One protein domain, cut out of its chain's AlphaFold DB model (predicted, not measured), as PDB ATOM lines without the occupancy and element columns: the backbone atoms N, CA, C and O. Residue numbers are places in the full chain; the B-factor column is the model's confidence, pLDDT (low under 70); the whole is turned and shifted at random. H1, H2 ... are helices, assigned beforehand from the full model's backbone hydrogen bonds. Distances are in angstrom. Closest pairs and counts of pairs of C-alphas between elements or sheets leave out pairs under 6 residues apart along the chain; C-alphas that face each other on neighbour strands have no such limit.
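This is residues 20 to 72 of the 433 residues of the protein "Amino_oxidase domain-containing protein" of Puccinia graminis f. sp. tritici (UniProt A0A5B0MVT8). With little regular structure, the backbone makes one circuit: short H1, a loop at one end, the longer H2 along the other side, short H3 after it, and residues 60 to 72 coming back towards H1. The 53 printed residues include three named helices, in the order H1, H2, H3, and no named strand. The class is all helix, with only 21 residues in named elements. It is compact, radius of gyration of the C-alphas 11.1 A, spanning 30 by 21 by 15 A.

H1, residues 23 to 27, begins at C-alpha (-18.211, -64.359, 107.709) and is 5.9 A long. H2, residues 42 to 53, is 16.4 A long. H3, residues 56 to 59, measures 5.1 A and ends at C-alpha (-7.925, -64.764, 111.072).

H1 and H2 are close but not clearly touching; their closest C-alphas, of Leu 27 and Val 52, are 7.7 A apart. H2 and H3 meet only through their link. H1 and H3 are apart. In H1 and H2 every O i to N i+4 pair is within hydrogen-bond range; H3 is too short for one.

The farthest C-alphas, of Thr 41 and Trp 70, are 31.3 A apart. The printed part has no cut. H1 to H2 is a long link. Only residue 39 has pLDDT under 70.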
ATOM      1  N   PRO A  20     -27.044 -62.679 108.949       75.94
ATOM      2  CA  PRO A  20     -25.783 -63.403 109.044       75.94
ATOM      3  C   PRO A  20     -24.954 -62.843 110.200       75.94
ATOM      4  O   PRO A  20     -24.843 -61.622 110.367       75.94
ATOM      5  N   LYS A  21     -24.402 -63.737 111.019       86.56
ATOM      6  CA  LYS A  21     -23.591 -63.373 112.186       86.56
ATOM      7  C   LYS A  21     -22.110 -63.568 111.925       86.56
ATOM      8  O   LYS A  21     -21.308 -62.780 112.432       86.56
ATOM      9  N   SER A  22     -21.763 -64.582 111.140       91.62
ATOM     10  CA  SER A  22     -20.388 -64.928 110.800       91.62
ATOM     11  C   SER A  22     -20.001 -64.519 109.375       91.62
ATOM     12  O   SER A  22     -20.862 -64.222 108.537       91.62
ATOM     13  N   LEU A  23     -18.696 -64.503 109.085       91.38
ATOM     14  CA  LEU A  23     -18.211 -64.359 107.709       91.38
ATOM     15  C   LEU A  23     -18.709 -65.500 106.820       91.38
ATOM     16  O   LEU A  23     -19.080 -65.247 105.675       91.38
ATOM     17  N   TYR A  24     -18.765 -66.721 107.353       90.62
ATOM     18  CA  TYR A  24     -19.298 -67.886 106.651       90.62
ATOM     19  C   TYR A  24     -20.759 -67.676 106.232       90.62
ATOM     20  O   TYR A  24     -21.082 -67.794 105.047       90.62
ATOM     21  N   ASP A  25     -21.620 -67.264 107.169       88.94
ATOM     22  CA  ASP A  25     -23.051 -67.046 106.917       88.94
ATOM     23  C   ASP A  25     -23.262 -66.050 105.769       88.94
ATOM     24  O   ASP A  25     -24.187 -66.175 104.971       88.94
ATOM     25  N   PHE A  26     -22.406 -65.028 105.687       89.88
ATOM     26  CA  PHE A  26     -22.519 -63.969 104.692       89.88
ATOM     27  C   PHE A  26     -21.916 -64.338 103.334       89.88
ATOM     28  O   PHE A  26     -22.504 -64.019 102.297       89.88
ATOM     29  N   LEU A  27     -20.737 -64.963 103.328       90.19
ATOM     30  CA  LEU A  27     -19.971 -65.228 102.110       90.19
ATOM     31  C   LEU A  27     -20.344 -66.554 101.448       90.19
ATOM     32  O   LEU A  27     -20.261 -66.645 100.225       90.19
ATOM     33  N   LEU A  28     -20.755 -67.563 102.212       87.62
ATOM     34  CA  LEU A  28     -20.844 -68.941 101.728       87.62
ATOM     35  C   LEU A  28     -22.260 -69.506 101.832       87.62
ATOM     36  O   LEU A  28     -22.765 -70.030 100.842       87.62
ATOM     37  N   ASP A  29     -22.924 -69.321 102.975       84.31
ATOM     38  CA  ASP A  29     -24.263 -69.883 103.234       84.31
ATOM     39  C   ASP A  29     -25.420 -68.953 102.808       84.31
ATOM     40  O   ASP A  29     -26.586 -69.343 102.741       84.31
ATOM     41  N   SER A  30     -25.120 -67.692 102.483       78.75
ATOM     42  CA  SER A  30     -26.154 -66.728 102.108       78.75
ATOM     43  C   SER A  30     -26.668 -66.956 100.678       78.75
ATOM     44  O   SER A  30     -25.881 -66.903  99.724       78.75
ATOM     45  N   PRO A  31     -28.000 -67.029 100.459       74.44
ATOM     46  CA  PRO A  31     -28.577 -67.034  99.111       74.44
ATOM     47  C   PRO A  31     -28.330 -65.716  98.359       74.44
ATOM     48  O   PRO A  31     -28.480 -65.656  97.140       74.44
ATOM     49  N   THR A  32     -27.958 -64.649  99.074       78.44
ATOM     50  CA  THR A  32     -27.575 -63.346  98.512       78.44
ATOM     51  C   THR A  32     -26.072 -63.095  98.607       78.44
ATOM     52  O   THR A  32     -25.643 -61.940  98.488       78.44
ATOM     53  N   SER A  33     -25.280 -64.155  98.817       85.19
ATOM     54  CA  SER A  33     -23.830 -64.060  98.951       85.19
ATOM     55  C   SER A  33     -23.244 -63.186  97.838       85.19
ATOM     56  O   SER A  33     -23.503 -63.424  96.650       85.19
ATOM     57  N   PRO A  34     -22.439 -62.164  98.187       84.94
ATOM     58  CA  PRO A  34     -21.774 -61.344  97.188       84.94
ATOM     59  C   PRO A  34     -20.788 -62.147  96.335       84.94
ATOM     60  O   PRO A  34     -20.531 -61.742  95.202       84.94
ATOM     61  N   LEU A  35     -20.289 -63.273  96.852       84.94
ATOM     62  CA  LEU A  35     -19.323 -64.144  96.192       84.94
ATOM     63  C   LEU A  35     -19.911 -64.806  94.941       84.94
ATOM     64  O   LEU A  35     -19.209 -64.978  93.952       84.94
ATOM     65  N   TYR A  36     -21.209 -65.124  94.962       82.75
ATOM     66  CA  TYR A  36     -21.879 -65.884  93.903       82.75
ATOM     67  C   TYR A  36     -22.802 -65.045  93.008       82.75
ATOM     68  O   TYR A  36     -23.646 -65.596  92.298       82.75
ATOM     69  N   LYS A  37     -22.668 -63.710  93.048       79.31
ATOM     70  CA  LYS A  37     -23.509 -62.774  92.276       79.31
ATOM     71  C   LYS A  37     -23.347 -62.912  90.765       79.31
ATOM     72  O   LYS A  37     -24.293 -62.632  90.033       79.31
ATOM     73  N   ASN A  38     -22.169 -63.318  90.305       77.06
ATOM     74  CA  ASN A  38     -21.924 -63.603  88.899       77.06
ATOM     75  C   ASN A  38     -22.192 -65.097  88.659       77.06
ATOM     76  O   ASN A  38     -21.965 -65.925  89.538       77.06
ATOM     77  N   HIS A  39     -22.738 -65.466  87.501       65.12
ATOM     78  CA  HIS A  39     -22.998 -66.873  87.197       65.12
ATOM     79  C   HIS A  39     -21.675 -67.654  87.155       65.12
ATOM     80  O   HIS A  39     -20.915 -67.515  86.204       65.12
ATOM     81  N   HIS A  40     -21.426 -68.461  88.188       78.75
ATOM     82  CA  HIS A  40     -20.255 -69.327  88.313       78.75
ATOM     83  C   HIS A  40     -20.636 -70.790  88.091       78.75
ATOM     84  O   HIS A  40     -21.652 -71.260  88.621       78.75
ATOM     85  N   THR A  41     -19.800 -71.508  87.346       86.88
ATOM     86  CA  THR A  41     -19.823 -72.971  87.246       86.88
ATOM     87  C   THR A  41     -19.595 -73.612  88.625       86.88
ATOM     88  O   THR A  41     -19.023 -72.973  89.513       86.88
ATOM     89  N   PRO A  42     -20.007 -74.876  88.846       84.81
ATOM     90  CA  PRO A  42     -19.728 -75.578  90.101       84.81
ATOM     91  C   PRO A  42     -18.236 -75.595  90.474       84.81
ATOM     92  O   PRO A  42     -17.894 -75.360  91.629       84.81
ATOM     93  N   ALA A  43     -17.352 -75.777  89.488       84.12
ATOM     94  CA  ALA A  43     -15.905 -75.747  89.692       84.12
ATOM     95  C   ALA A  43     -15.409 -74.366  90.161       84.12
ATOM     96  O   ALA A  43     -14.657 -74.273  91.127       84.12
ATOM     97  N   GLU A  44     -15.876 -73.277  89.541       85.88
ATOM     98  CA  GLU A  44     -15.531 -71.916  89.974       85.88
ATOM     99  C   GLU A  44     -16.057 -71.608  91.380       85.88
ATOM    100  O   GLU A  44     -15.360 -70.973  92.169       85.88
ATOM    101  N   ARG A  45     -17.263 -72.081  91.725       84.94
ATOM    102  CA  ARG A  45     -17.810 -71.936  93.084       84.94
ATOM    103  C   ARG A  45     -16.944 -72.642  94.117       84.94
ATOM    104  O   ARG A  45     -16.683 -72.050  95.158       84.94
ATOM    105  N   ASN A  46     -16.464 -73.848  93.810       86.06
ATOM    106  CA  ASN A  46     -15.547 -74.580  94.678       86.06
ATOM    107  C   ASN A  46     -14.241 -73.797  94.897       86.06
ATOM    108  O   ASN A  46     -13.817 -73.598  96.026       86.06
ATOM    109  N   VAL A  47     -13.641 -73.243  93.841       88.25
ATOM    110  CA  VAL A  47     -12.429 -72.414  93.985       88.25
ATOM    111  C   VAL A  47     -12.684 -71.176  94.853       88.25
ATOM    112  O   VAL A  47     -11.876 -70.858  95.722       88.25
ATOM    113  N   LEU A  48     -13.806 -70.479  94.652       88.06
ATOM    114  CA  LEU A  48     -14.172 -69.306  95.458       88.06
ATOM    115  C   LEU A  48     -14.383 -69.664  96.934       88.06
ATOM    116  O   LEU A  48     -13.911 -68.940  97.811       88.06
ATOM    117  N   GLN A  49     -15.049 -70.787  97.196       89.31
ATOM    118  CA  GLN A  49     -15.228 -71.352  98.530       89.31
ATOM    119  C   GLN A  49     -13.873 -71.595  99.209       89.31
ATOM    120  O   GLN A  49     -13.670 -71.184 100.351       89.31
ATOM    121  N   GLU A  50     -12.904 -72.161  98.491       90.69
ATOM    122  CA  GLU A  50     -11.578 -72.444  99.042       90.69
ATOM    123  C   GLU A  50     -10.701 -71.205  99.227       90.69
ATOM    124  O   GLU A  50      -9.900 -71.143 100.162       90.69
ATOM    125  N   ILE A  51     -10.897 -70.169  98.414       88.81
ATOM    126  CA  ILE A  51     -10.300 -68.854  98.664       88.81
ATOM    127  C   ILE A  51     -10.837 -68.270  99.975       88.81
ATOM    128  O   ILE A  51     -10.045 -67.761 100.772       88.81
ATOM    129  N   VAL A  52     -12.146 -68.367 100.237       89.44
ATOM    130  CA  VAL A  52     -12.730 -67.914 101.512       89.44
ATOM    131  C   VAL A  52     -12.229 -68.760 102.678       89.44
ATOM    132  O   VAL A  52     -11.824 -68.194 103.688       89.44
ATOM    133  N   ASN A  53     -12.172 -70.084 102.537       90.38
ATOM    134  CA  ASN A  53     -11.623 -70.966 103.571       90.38
ATOM    135  C   ASN A  53     -10.148 -70.653 103.872       90.38
ATOM    136  O   ASN A  53      -9.719 -70.719 105.021       90.38
ATOM    137  N   SER A  54      -9.373 -70.216 102.873       90.31
ATOM    138  CA  SER A  54      -7.984 -69.797 103.087       90.31
ATOM    139  C   SER A  54      -7.845 -68.547 103.971       90.31
ATOM    140  O   SER A  54      -6.745 -68.275 104.461       90.31
ATOM    141  N   LEU A  55      -8.929 -67.797 104.231       90.56
ATOM    142  CA  LEU A  55      -8.928 -66.682 105.186       90.56
ATOM    143  C   LEU A  55      -8.643 -67.136 106.619       90.56
ATOM    144  O   LEU A  55      -8.175 -66.314 107.405       90.56
ATOM    145  N   ASP A  56      -8.791 -68.426 106.934       92.25
ATOM    146  CA  ASP A  56      -8.354 -69.004 108.210       92.25
ATOM    147  C   ASP A  56      -6.860 -68.702 108.467       92.25
ATOM    148  O   ASP A  56      -6.441 -68.504 109.608       92.25
ATOM    149  N   SER A  57      -6.052 -68.577 107.401       90.50
ATOM    150  CA  SER A  57      -4.640 -68.170 107.477       90.50
ATOM    151  C   SER A  57      -4.417 -66.719 107.919       90.50
ATOM    152  O   SER A  57      -3.325 -66.375 108.370       90.50
ATOM    153  N   TRP A  58      -5.423 -65.862 107.761       89.25
ATOM    154  CA  TRP A  58      -5.406 -64.466 108.193       89.25
ATOM    155  C   TRP A  58      -5.982 -64.353 109.599       89.25
ATOM    156  O   TRP A  58      -5.355 -63.789 110.491       89.25
ATOM    157  N   THR A  59      -7.164 -64.912 109.822       90.06
ATOM    158  CA  THR A  59      -7.925 -64.764 111.072       90.06
ATOM    159  C   THR A  59      -7.389 -65.627 112.206       90.06
ATOM    160  O   THR A  59      -7.629 -65.324 113.373       90.06
ATOM    161  N   GLY A  60      -6.698 -66.722 111.880       93.44
ATOM    162  CA  GLY A  60      -6.398 -67.790 112.829       93.44
ATOM    163  C   GLY A  60      -7.653 -68.533 113.314       93.44
ATOM    164  O   GLY A  60      -7.594 -69.227 114.326       93.44
ATOM    165  N   ALA A  61      -8.800 -68.375 112.656       94.00
ATOM    166  CA  ALA A  61     -10.075 -68.956 113.073       94.00
ATOM    167  C   ALA A  61     -10.978 -69.238 111.868       94.00
ATOM    168  O   ALA A  61     -10.980 -68.458 110.920       94.00
ATOM    169  N   SER A  62     -11.784 -70.303 111.940       92.38
ATOM    170  CA  SER A  62     -12.762 -70.619 110.892       92.38
ATOM    171  C   SER A  62     -13.664 -69.411 110.632       92.38
ATOM    172  O   SER A  62     -14.112 -68.754 111.579       92.38
ATOM    173  N   SER A  63     -13.972 -69.133 109.365       91.69
ATOM    174  CA  SER A  63     -14.912 -68.070 108.968       91.69
ATOM    175  C   SER A  63     -16.287 -68.158 109.656       91.69
ATOM    176  O   SER A  63     -16.961 -67.139 109.810       91.69
ATOM    177  N   GLU A  64     -16.675 -69.337 110.148       90.44
ATOM    178  CA  GLU A  64     -17.862 -69.543 110.984       90.44
ATOM    179  C   GLU A  64     -17.742 -68.828 112.336       90.44
ATOM    180  O   GLU A  64     -18.705 -68.297 112.868       90.44
ATOM    181  N   GLN A  65     -16.552 -68.771 112.924       91.69
ATOM    182  CA  GLN A  65     -16.346 -68.176 114.244       91.69
ATOM    183  C   GLN A  65     -16.110 -66.668 114.189       91.69
ATOM    184  O   GLN A  65     -16.185 -66.001 115.221       91.69
ATOM    185  N   VAL A  66     -15.798 -66.116 113.019       93.50
ATOM    186  CA  VAL A  66     -15.411 -64.712 112.868       93.50
ATOM    187  C   VAL A  66     -16.653 -63.842 112.712       93.50
ATOM    188  O   VAL A  66     -17.458 -64.053 111.809       93.50
ATOM    189  N   SER A  67     -16.813 -62.851 113.592       93.25
ATOM    190  CA  SER A  67     -17.963 -61.945 113.587       93.25
ATOM    191  C   SER A  67     -18.016 -61.112 112.310       93.25
ATOM    192  O   SER A  67     -17.121 -60.315 112.060       93.25
ATOM    193  N   LEU A  68     -19.115 -61.204 111.560       92.25
ATOM    194  CA  LEU A  68     -19.362 -60.357 110.392       92.25
ATOM    195  C   LEU A  68     -19.447 -58.876 110.771       92.25
ATOM    196  O   LEU A  68     -18.937 -58.012 110.065       92.25
ATOM    197  N   LYS A  69     -20.123 -58.577 111.885       92.62
ATOM    198  CA  LYS A  69     -20.382 -57.201 112.328       92.62
ATOM    199  C   LYS A  69     -19.097 -56.458 112.687       92.62
ATOM    200  O   LYS A  69     -19.016 -55.252 112.474       92.62
ATOM    201  N   TRP A  70     -18.150 -57.172 113.284       92.12
ATOM    202  CA  TRP A  70     -16.901 -56.623 113.803       92.12
ATOM    203  C   TRP A  70     -15.690 -57.151 113.034       92.12
ATOM    204  O   TRP A  70     -14.607 -57.255 113.592       92.12
ATOM    205  N   TRP A  71     -15.867 -57.522 111.769       88.75
ATOM    206  CA  TRP A  71     -14.756 -57.822 110.878       88.75
ATOM    207  C   TRP A  71     -14.261 -56.529 110.221       88.75
ATOM    208  O   TRP A  71     -15.076 -55.776 109.685       88.75
ATOM    209  N   GLY A  72     -12.949 -56.271 110.252       85.38
ATOM    210  CA  GLY A  72     -12.339 -55.122 109.572       85.38
ATOM    211  C   GLY A  72     -12.660 -53.758 110.195       85.38
ATOM    212  O   GLY A  72     -12.830 -52.783 109.467       85.38
TER     213      GLY A  72